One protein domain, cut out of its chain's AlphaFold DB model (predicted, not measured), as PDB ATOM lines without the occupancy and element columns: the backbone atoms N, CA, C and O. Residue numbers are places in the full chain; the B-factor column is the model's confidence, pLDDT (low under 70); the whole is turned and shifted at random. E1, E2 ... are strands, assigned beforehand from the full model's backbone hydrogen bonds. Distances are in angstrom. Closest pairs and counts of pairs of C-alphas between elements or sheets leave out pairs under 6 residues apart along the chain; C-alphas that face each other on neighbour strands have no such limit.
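This is residues 109 to 169 of the 198 residues of an uncharacterized protein of Chryseobacterium defluvii (UniProt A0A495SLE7). With little regular structure, the domain is a small sheet of three strands, E2, E3 and E4, with a short pair, E1 and E5, beyond E4. E2, E3 and E4 form a meander, each the antiparallel neighbour of the one before. The printed part has 61 residues, 21 in strands E1 to E5, no named helix: all strand. It is compact, radius of gyration of the C-alphas 10.4 A, spanning 26 by 22 by 20 A.

E1, residues 114 to 116, begins at C-alpha (14.251, -30.293, -47.755). E2 is residues 138 to 141, E3 144 to 148, 12.6 A long, and E4 156 to 161, 12.9 A. E5, residues 167 to 169, ends at C-alpha (18.153, -27.384, -50.110).

Hairpin E2 and E3 has N 139 and O 146 at 2.9 A, within hydrogen-bond range; hairpin E3 and E4 has N 147 and O 157 at 2.8 A. Antiparallel E1 and E5, at 133 degrees, have N 116 and O 167 at 2.8 A. E4 and E5 are only just apart, closest 8.2 A.

The printed part has no cut. The link E1 to E2 is long, 21 residues. pLDDT is under 70 at residues 112, 119 to 136 and 149 to 155.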
ATOM      1  N   ILE A 109       9.318 -28.838 -55.511       85.75
ATOM      2  CA  ILE A 109       8.756 -29.038 -54.172       85.75
ATOM      3  C   ILE A 109       7.850 -30.276 -54.214       85.75
ATOM      4  O   ILE A 109       6.803 -30.279 -54.865       85.75
ATOM      5  N   LYS A 110       8.268 -31.343 -53.533       80.31
ATOM      6  CA  LYS A 110       7.578 -32.637 -53.462       80.31
ATOM      7  C   LYS A 110       7.870 -33.315 -52.125       80.31
ATOM      8  O   LYS A 110       8.753 -32.893 -51.386       80.31
ATOM      9  N   SER A 111       7.162 -34.395 -51.812       73.62
ATOM     10  CA  SER A 111       7.514 -35.241 -50.667       73.62
ATOM     11  C   SER A 111       8.987 -35.666 -50.733       73.62
ATOM     12  O   SER A 111       9.467 -36.094 -51.781       73.62
ATOM     13  N   GLY A 112       9.687 -35.532 -49.613       69.81
ATOM     14  CA  GLY A 112      11.124 -35.733 -49.469       69.81
ATOM     15  C   GLY A 112      11.956 -34.466 -49.669       69.81
ATOM     16  O   GLY A 112      13.116 -34.470 -49.288       69.81
ATOM     17  N   SER A 113      11.406 -33.374 -50.218       75.25
ATOM     18  CA  SER A 113      12.171 -32.131 -50.359       75.25
ATOM     19  C   SER A 113      12.505 -31.535 -48.993       75.25
ATOM     20  O   SER A 113      11.639 -31.453 -48.119       75.25
ATOM     21  N   CYS A 114      13.745 -31.072 -48.870       77.31
ATOM     22  CA  CYS A 114      14.251 -30.293 -47.755       77.31
ATOM     23  C   CYS A 114      14.142 -28.799 -48.101       77.31
ATOM     24  O   CYS A 114      14.657 -28.361 -49.133       77.31
ATOM     25  N   LEU A 115      13.425 -28.017 -47.291       78.38
ATOM     26  CA  LEU A 115      13.134 -26.610 -47.587       78.38
ATOM     27  C   LEU A 115      13.846 -25.647 -46.641       78.38
ATOM     28  O   LEU A 115      13.891 -25.855 -45.425       78.38
ATOM     29  N   LYS A 116      14.311 -24.537 -47.208       79.94
ATOM     30  CA  LYS A 116      14.748 -23.340 -46.500       79.94
ATOM     31  C   LYS A 116      13.738 -22.223 -46.722       79.94
ATOM     32  O   LYS A 116      13.547 -21.743 -47.838       79.94
ATOM     33  N   THR A 117      13.090 -21.804 -45.645       72.75
ATOM     34  CA  THR A 117      12.122 -20.707 -45.679       72.75
ATOM     35  C   THR A 117      12.805 -19.380 -45.335       72.75
ATOM     36  O   THR A 117      13.601 -19.339 -44.392       72.75
ATOM     37  N   PRO A 118      12.502 -18.278 -46.043       71.06
ATOM     38  CA  PRO A 118      12.981 -16.951 -45.673       71.06
ATOM     39  C   PRO A 118      12.649 -16.611 -44.214       71.06
ATOM     40  O   PRO A 118      11.531 -16.839 -43.749       71.06
ATOM     41  N   LYS A 119      13.601 -15.994 -43.500       66.50
ATOM     42  CA  LYS A 119      13.464 -15.612 -42.075       66.50
ATOM     43  C   LYS A 119      12.243 -14.720 -41.797       66.50
ATOM     44  O   LYS A 119      11.753 -14.653 -40.676       66.50
ATOM     45  N   ASN A 120      11.752 -14.049 -42.832       66.00
ATOM     46  CA  ASN A 120      10.720 -13.022 -42.784       66.00
ATOM     47  C   ASN A 120       9.296 -13.620 -42.786       66.00
ATOM     48  O   ASN A 120       8.316 -12.881 -42.716       66.00
ATOM     49  N   PHE A 121       9.148 -14.946 -42.901       69.38
ATOM     50  CA  PHE A 121       7.840 -15.595 -43.059       69.38
ATOM     51  C   PHE A 121       7.035 -15.728 -41.748       69.38
ATOM     52  O   PHE A 121       5.847 -16.048 -41.805       69.38
ATOM     53  N   GLY A 122       7.602 -15.335 -40.598       55.16
ATOM     54  CA  GLY A 122       6.921 -15.245 -39.296       55.16
ATOM     55  C   GLY A 122       7.284 -16.372 -38.321       55.16
ATOM     56  O   GLY A 122       7.917 -17.346 -38.710       55.16
ATOM     57  N   ASN A 123       6.876 -16.215 -37.052       42.81
ATOM     58  CA  ASN A 123       7.307 -16.915 -35.818       42.81
ATOM     59  C   ASN A 123       7.175 -18.461 -35.747       42.81
ATOM     60  O   ASN A 123       7.208 -19.034 -34.656       42.81
ATOM     61  N   GLY A 124       7.035 -19.171 -36.863       47.12
ATOM     62  CA  GLY A 124       7.211 -20.620 -36.880       47.12
ATOM     63  C   GLY A 124       8.685 -20.963 -36.668       47.12
ATOM     64  O   GLY A 124       9.550 -20.406 -37.336       47.12
ATOM     65  N   LYS A 125       8.985 -21.883 -35.747       44.19
ATOM     66  CA  LYS A 125      10.329 -22.438 -35.491       44.19
ATOM     67  C   LYS A 125      10.850 -23.282 -36.668       44.19
ATOM     68  O   LYS A 125      11.209 -24.439 -36.483       44.19
ATOM     69  N   PHE A 126      10.877 -22.738 -37.875       49.88
ATOM     70  CA  PHE A 126      11.439 -23.414 -39.036       49.88
ATOM     71  C   PHE A 126      12.591 -22.575 -39.576       49.88
ATOM     72  O   PHE A 126      12.503 -21.865 -40.570       49.88
ATOM     73  N   SER A 127      13.682 -22.647 -38.820       49.00
ATOM     74  CA  SER A 127      15.040 -22.546 -39.335       49.00
ATOM     75  C   SER A 127      15.293 -23.753 -40.235       49.00
ATOM     76  O   SER A 127      15.029 -24.866 -39.794       49.00
ATOM     77  N   ASP A 128      15.759 -23.511 -41.457       54.16
ATOM     78  CA  ASP A 128      16.456 -24.423 -42.372       54.16
ATOM     79  C   ASP A 128      16.188 -25.937 -42.199       54.16
ATOM     80  O   ASP A 128      16.636 -26.563 -41.241       54.16
ATOM     81  N   GLY A 129      15.551 -26.559 -43.195       55.16
ATOM     82  CA  GLY A 129      15.587 -28.012 -43.368       55.16
ATOM     83  C   GLY A 129      14.292 -28.770 -43.074       55.16
ATOM     84  O   GLY A 129      14.331 -29.869 -42.519       55.16
ATOM     85  N   LEU A 130      13.126 -28.213 -43.433       66.06
ATOM     86  CA  LEU A 130      11.869 -28.960 -43.313       66.06
ATOM     87  C   LEU A 130      11.795 -30.068 -44.375       66.06
ATOM     88  O   LEU A 130      11.820 -29.766 -45.566       66.06
ATOM     89  N   PHE A 131      11.587 -31.311 -43.936       64.88
ATOM     90  CA  PHE A 131      11.321 -32.463 -44.797       64.88
ATOM     91  C   PHE A 131       9.824 -32.667 -45.037       64.88
ATOM     92  O   PHE A 131       9.048 -32.857 -44.097       64.88
ATOM     93  N   LEU A 132       9.419 -32.694 -46.306       65.56
ATOM     94  CA  LEU A 132       8.034 -32.971 -46.696       65.56
ATOM     95  C   LEU A 132       7.734 -34.479 -46.626       65.56
ATOM     96  O   LEU A 132       8.467 -35.282 -47.196       65.56
ATOM     97  N   LYS A 133       6.640 -34.907 -45.986       65.50
ATOM     98  CA  LYS A 133       6.210 -36.326 -45.998       65.50
ATOM     99  C   LYS A 133       5.310 -36.645 -47.199       65.50
ATOM    100  O   LYS A 133       4.841 -35.737 -47.895       65.50
ATOM    101  N   ARG A 134       5.071 -37.943 -47.454       53.47
ATOM    102  CA  ARG A 134       3.960 -38.396 -48.318       53.47
ATOM    103  C   ARG A 134       2.647 -37.830 -47.760       53.47
ATOM    104  O   ARG A 134       2.521 -37.698 -46.548       53.47
ATOM    105  N   ASP A 135       1.747 -37.438 -48.658       59.97
ATOM    106  CA  ASP A 135       0.405 -36.907 -48.357       59.97
ATOM    107  C   ASP A 135       0.364 -35.504 -47.727       59.97
ATOM    108  O   ASP A 135      -0.558 -35.149 -47.000       59.97
ATOM    109  N   SER A 136       1.360 -34.666 -48.032       67.38
ATOM    110  CA  SER A 136       1.333 -33.265 -47.602       67.38
ATOM    111  C   SER A 136       0.271 -32.467 -48.377       67.38
ATOM    112  O   SER A 136       0.313 -32.397 -49.608       67.38
ATOM    113  N   GLU A 137      -0.661 -31.835 -47.665       76.88
ATOM    114  CA  GLU A 137      -1.711 -30.998 -48.254       76.88
ATOM    115  C   GLU A 137      -1.270 -29.531 -48.374       76.88
ATOM    116  O   GLU A 137      -0.618 -28.981 -47.481       76.88
ATOM    117  N   PHE A 138      -1.645 -28.889 -49.487       83.19
ATOM    118  CA  PHE A 138      -1.423 -27.457 -49.694       83.19
ATOM    119  C   PHE A 138      -2.546 -26.640 -49.052       83.19
ATOM    120  O   PHE A 138      -3.703 -26.692 -49.495       83.19
ATOM    121  N   GLU A 139      -2.168 -25.826 -48.076       84.75
ATOM    122  CA  GLU A 139      -3.004 -24.788 -47.484       84.75
ATOM    123  C   GLU A 139      -2.749 -23.468 -48.201       84.75
ATOM    124  O   GLU A 139      -1.610 -23.134 -48.525       84.75
ATOM    125  N   PHE A 140      -3.814 -22.722 -48.474       85.56
ATOM    126  CA  PHE A 140      -3.719 -21.523 -49.287       85.56
ATOM    127  C   PHE A 140      -4.536 -20.369 -48.725       85.56
ATOM    128  O   PHE A 140      -5.760 -20.468 -48.562       85.56
ATOM    129  N   ASP A 141      -3.858 -19.242 -48.554       86.19
ATOM    130  CA  ASP A 141      -4.470 -17.956 -48.288       86.19
ATOM    131  C   ASP A 141      -3.821 -16.835 -49.112       86.19
ATOM    132  O   ASP A 141      -2.894 -16.167 -48.674       86.19
ATOM    133  N   TRP A 142      -4.316 -16.647 -50.341       86.62
ATOM    134  CA  TRP A 142      -3.912 -15.591 -51.283       86.62
ATOM    135  C   TRP A 142      -2.408 -15.484 -51.543       86.62
ATOM    136  O   TRP A 142      -1.897 -16.098 -52.472       86.62
ATOM    137  N   ASN A 143      -1.702 -14.676 -50.764       88.19
ATOM    138  CA  ASN A 143      -0.263 -14.504 -50.882       88.19
ATOM    139  C   ASN A 143       0.505 -15.395 -49.917       88.19
ATOM    140  O   ASN A 143       1.668 -15.129 -49.674       88.19
ATOM    141  N   ASP A 144      -0.124 -16.423 -49.360       88.94
ATOM    142  CA  ASP A 144       0.485 -17.373 -48.444       88.94
ATOM    143  C   ASP A 144       0.116 -18.787 -48.910       88.94
ATOM    144  O   ASP A 144      -1.041 -19.215 -48.832       88.94
ATOM    145  N   LEU A 145       1.091 -19.500 -49.473       89.69
ATOM    146  CA  LEU A 145       0.959 -20.920 -49.776       89.69
ATOM    147  C   LEU A 145       1.789 -21.687 -48.760       89.69
ATOM    148  O   LEU A 145       3.003 -21.484 -48.645       89.69
ATOM    149  N   ARG A 146       1.136 -22.615 -48.067       86.81
ATOM    150  CA  ARG A 146       1.765 -23.481 -47.078       86.81
ATOM    151  C   ARG A 146       1.591 -24.934 -47.444       86.81
ATOM    152  O   ARG A 146       0.666 -25.318 -48.156       86.81
ATOM    153  N   ILE A 147       2.479 -25.749 -46.909       80.12
ATOM    154  CA  ILE A 147       2.382 -27.193 -46.971       80.12
ATOM    155  C   ILE A 147       2.356 -27.747 -45.551       80.12
ATOM    156  O   ILE A 147       3.247 -27.468 -44.743       80.12
ATOM    157  N   ARG A 148       1.300 -28.492 -45.217       72.62
ATOM    158  CA  ARG A 148       1.169 -29.112 -43.898       72.62
ATOM    159  C   ARG A 148       2.183 -30.247 -43.785       72.62
ATOM    160  O   ARG A 148       2.158 -31.176 -44.592       72.62
ATOM    161  N   SER A 149       3.072 -30.173 -42.794       63.09
ATOM    162  CA  SER A 149       4.012 -31.259 -42.519       63.09
ATOM    163  C   SER A 149       3.425 -32.203 -41.479       63.09
ATOM    164  O   SER A 149       3.075 -31.793 -40.376       63.09
ATOM    165  N   ALA A 150       3.393 -33.496 -41.790       50.84
ATOM    166  CA  ALA A 150       2.993 -34.538 -40.846       50.84
ATOM    167  C   ALA A 150       4.065 -34.851 -39.773       50.84
ATOM    168  O   ALA A 150       3.924 -35.823 -39.033       50.84
ATOM    169  N   THR A 151       5.178 -34.104 -39.699       50.88
ATOM    170  CA  THR A 151       6.239 -34.335 -38.694       50.88
ATOM    171  C   THR A 151       5.957 -33.681 -37.346       50.88
ATOM    172  O   THR A 151       6.449 -34.171 -36.334       50.88
ATOM    173  N   ILE A 152       5.188 -32.591 -37.318       53.72
ATOM    174  CA  ILE A 152       4.766 -31.915 -36.088       53.72
ATOM    175  C   ILE A 152       3.288 -31.580 -36.264       53.72
ATOM    176  O   ILE A 152       2.921 -30.809 -37.155       53.72
ATOM    177  N   GLU A 153       2.452 -32.201 -35.439       52.47
ATOM    178  CA  GLU A 153       1.005 -32.016 -35.439       52.47
ATOM    179  C   GLU A 153       0.669 -30.517 -35.335       52.47
ATOM    180  O   GLU A 153       1.154 -29.814 -34.449       52.47
ATOM    181  N   GLY A 154      -0.093 -30.004 -36.306       56.22
ATOM    182  CA  GLY A 154      -0.470 -28.588 -36.378       56.22
ATOM    183  C   GLY A 154       0.556 -27.639 -37.014       56.22
ATOM    184  O   GLY A 154       0.330 -26.431 -36.997       56.22
ATOM    185  N   SER A 155       1.657 -28.135 -37.594       64.62
ATOM    186  CA  SER A 155       2.638 -27.280 -38.280       64.62
ATOM    187  C   SER A 155       2.486 -27.281 -39.808       64.62
ATOM    188  O   SER A 155       2.368 -28.327 -40.452       64.62
ATOM    189  N   ALA A 156       2.527 -26.089 -40.404       73.94
ATOM    190  CA  ALA A 156       2.591 -25.893 -41.849       73.94
ATOM    191  C   ALA A 156       3.811 -25.032 -42.190       73.94
ATOM    192  O   ALA A 156       4.044 -24.007 -41.544       73.94
ATOM    193  N   ALA A 157       4.588 -25.437 -43.194       77.00
ATOM    194  CA  ALA A 157       5.668 -24.608 -43.716       77.00
ATOM    195  C   ALA A 157       5.157 -23.695 -44.812       77.00
ATOM    196  O   ALA A 157       4.505 -24.144 -45.751       77.00
ATOM    197  N   VAL A 158       5.522 -22.425 -44.712       83.81
ATOM    198  CA  VAL A 158       5.263 -21.428 -45.743       83.81
ATOM    199  C   VAL A 158       6.245 -21.657 -46.891       83.81
ATOM    200  O   VAL A 158       7.452 -21.535 -46.708       83.81
ATOM    201  N   ILE A 159       5.734 -22.001 -48.071       87.12
ATOM    202  CA  ILE A 159       6.547 -22.276 -49.267       87.12
ATOM    203  C   ILE A 159       6.519 -21.133 -50.278       87.12
ATOM    204  O   ILE A 159       7.407 -21.036 -51.123       87.12
ATOM    205  N   PHE A 160       5.519 -20.263 -50.178       90.69
ATOM    206  CA  PHE A 160       5.448 -19.013 -50.911       90.69
ATOM    207  C   PHE A 160       4.778 -17.961 -50.037       90.69
ATOM    208  O   PHE A 160       3.736 -18.242 -49.442       90.69
ATOM    209  N   LYS A 161       5.368 -16.763 -49.981       90.81
ATOM    210  CA  LYS A 161       4.753 -15.611 -49.332       90.81
ATOM    211  C   LYS A 161       5.094 -14.300 -50.021       90.81
ATOM    212  O   LYS A 161       6.272 -14.018 -50.227       90.81
ATOM    213  N   ASP A 162       4.074 -13.511 -50.350       90.44
ATOM    214  CA  ASP A 162       4.203 -12.145 -50.887       90.44
ATOM    215  C   ASP A 162       5.225 -12.021 -52.039       90.44
ATOM    216  O   ASP A 162       6.036 -11.099 -52.086       90.44
ATOM    217  N   GLY A 163       5.206 -12.980 -52.970       90.81
ATOM    218  CA  GLY A 163       6.105 -13.001 -54.132       90.81
ATOM    219  C   GLY A 163       7.392 -13.794 -53.933       90.81
ATOM    220  O   GLY A 163       8.075 -14.102 -54.904       90.81
ATOM    221  N   VAL A 164       7.711 -14.179 -52.700       91.44
ATOM    222  CA  VAL A 164       8.952 -14.874 -52.363       91.44
ATOM    223  C   VAL A 164       8.699 -16.370 -52.231       91.44
ATOM    224  O   VAL A 164       7.760 -16.799 -51.563       91.44
ATOM    225  N   TRP A 165       9.561 -17.177 -52.843       91.56
ATOM    226  CA  TRP A 165       9.524 -18.638 -52.762       91.56
ATOM    227  C   TRP A 165      10.508 -19.168 -51.719       91.56
ATOM    228  O   TRP A 165      11.582 -18.602 -51.525       91.56
ATOM    229  N   ALA A 166      10.164 -20.284 -51.079       87.62
ATOM    230  CA  ALA A 166      11.126 -21.071 -50.316       87.62
ATOM    231  C   ALA A 166      12.170 -21.711 -51.247       87.62
ATOM    232  O   ALA A 166      11.879 -22.064 -52.394       87.62
ATOM    233  N   GLU A 167      13.383 -21.887 -50.735       87.12
ATOM    234  CA  GLU A 167      14.481 -22.533 -51.450       87.12
ATOM    235  C   GLU A 167      14.487 -24.035 -51.151       87.12
ATOM    236  O   GLU A 167      14.270 -24.459 -50.014       87.12
ATOM    237  N   ILE A 168      14.758 -24.855 -52.166       85.38
ATOM    238  CA  ILE A 168      15.020 -26.282 -51.967       85.38
ATOM    239  C   ILE A 168      16.501 -26.437 -51.642       85.38
ATOM    240  O   ILE A 168      17.358 -26.085 -52.453       85.38
ATOM    241  N   ILE A 169      16.797 -26.988 -50.469       81.69
ATOM    242  CA  ILE A 169      18.153 -27.384 -50.110       81.69
ATOM    243  C   ILE A 169      18.425 -28.705 -50.823       81.69
ATOM    244  O   ILE A 169      17.750 -29.704 -50.568       81.69
TER     245      ILE A 169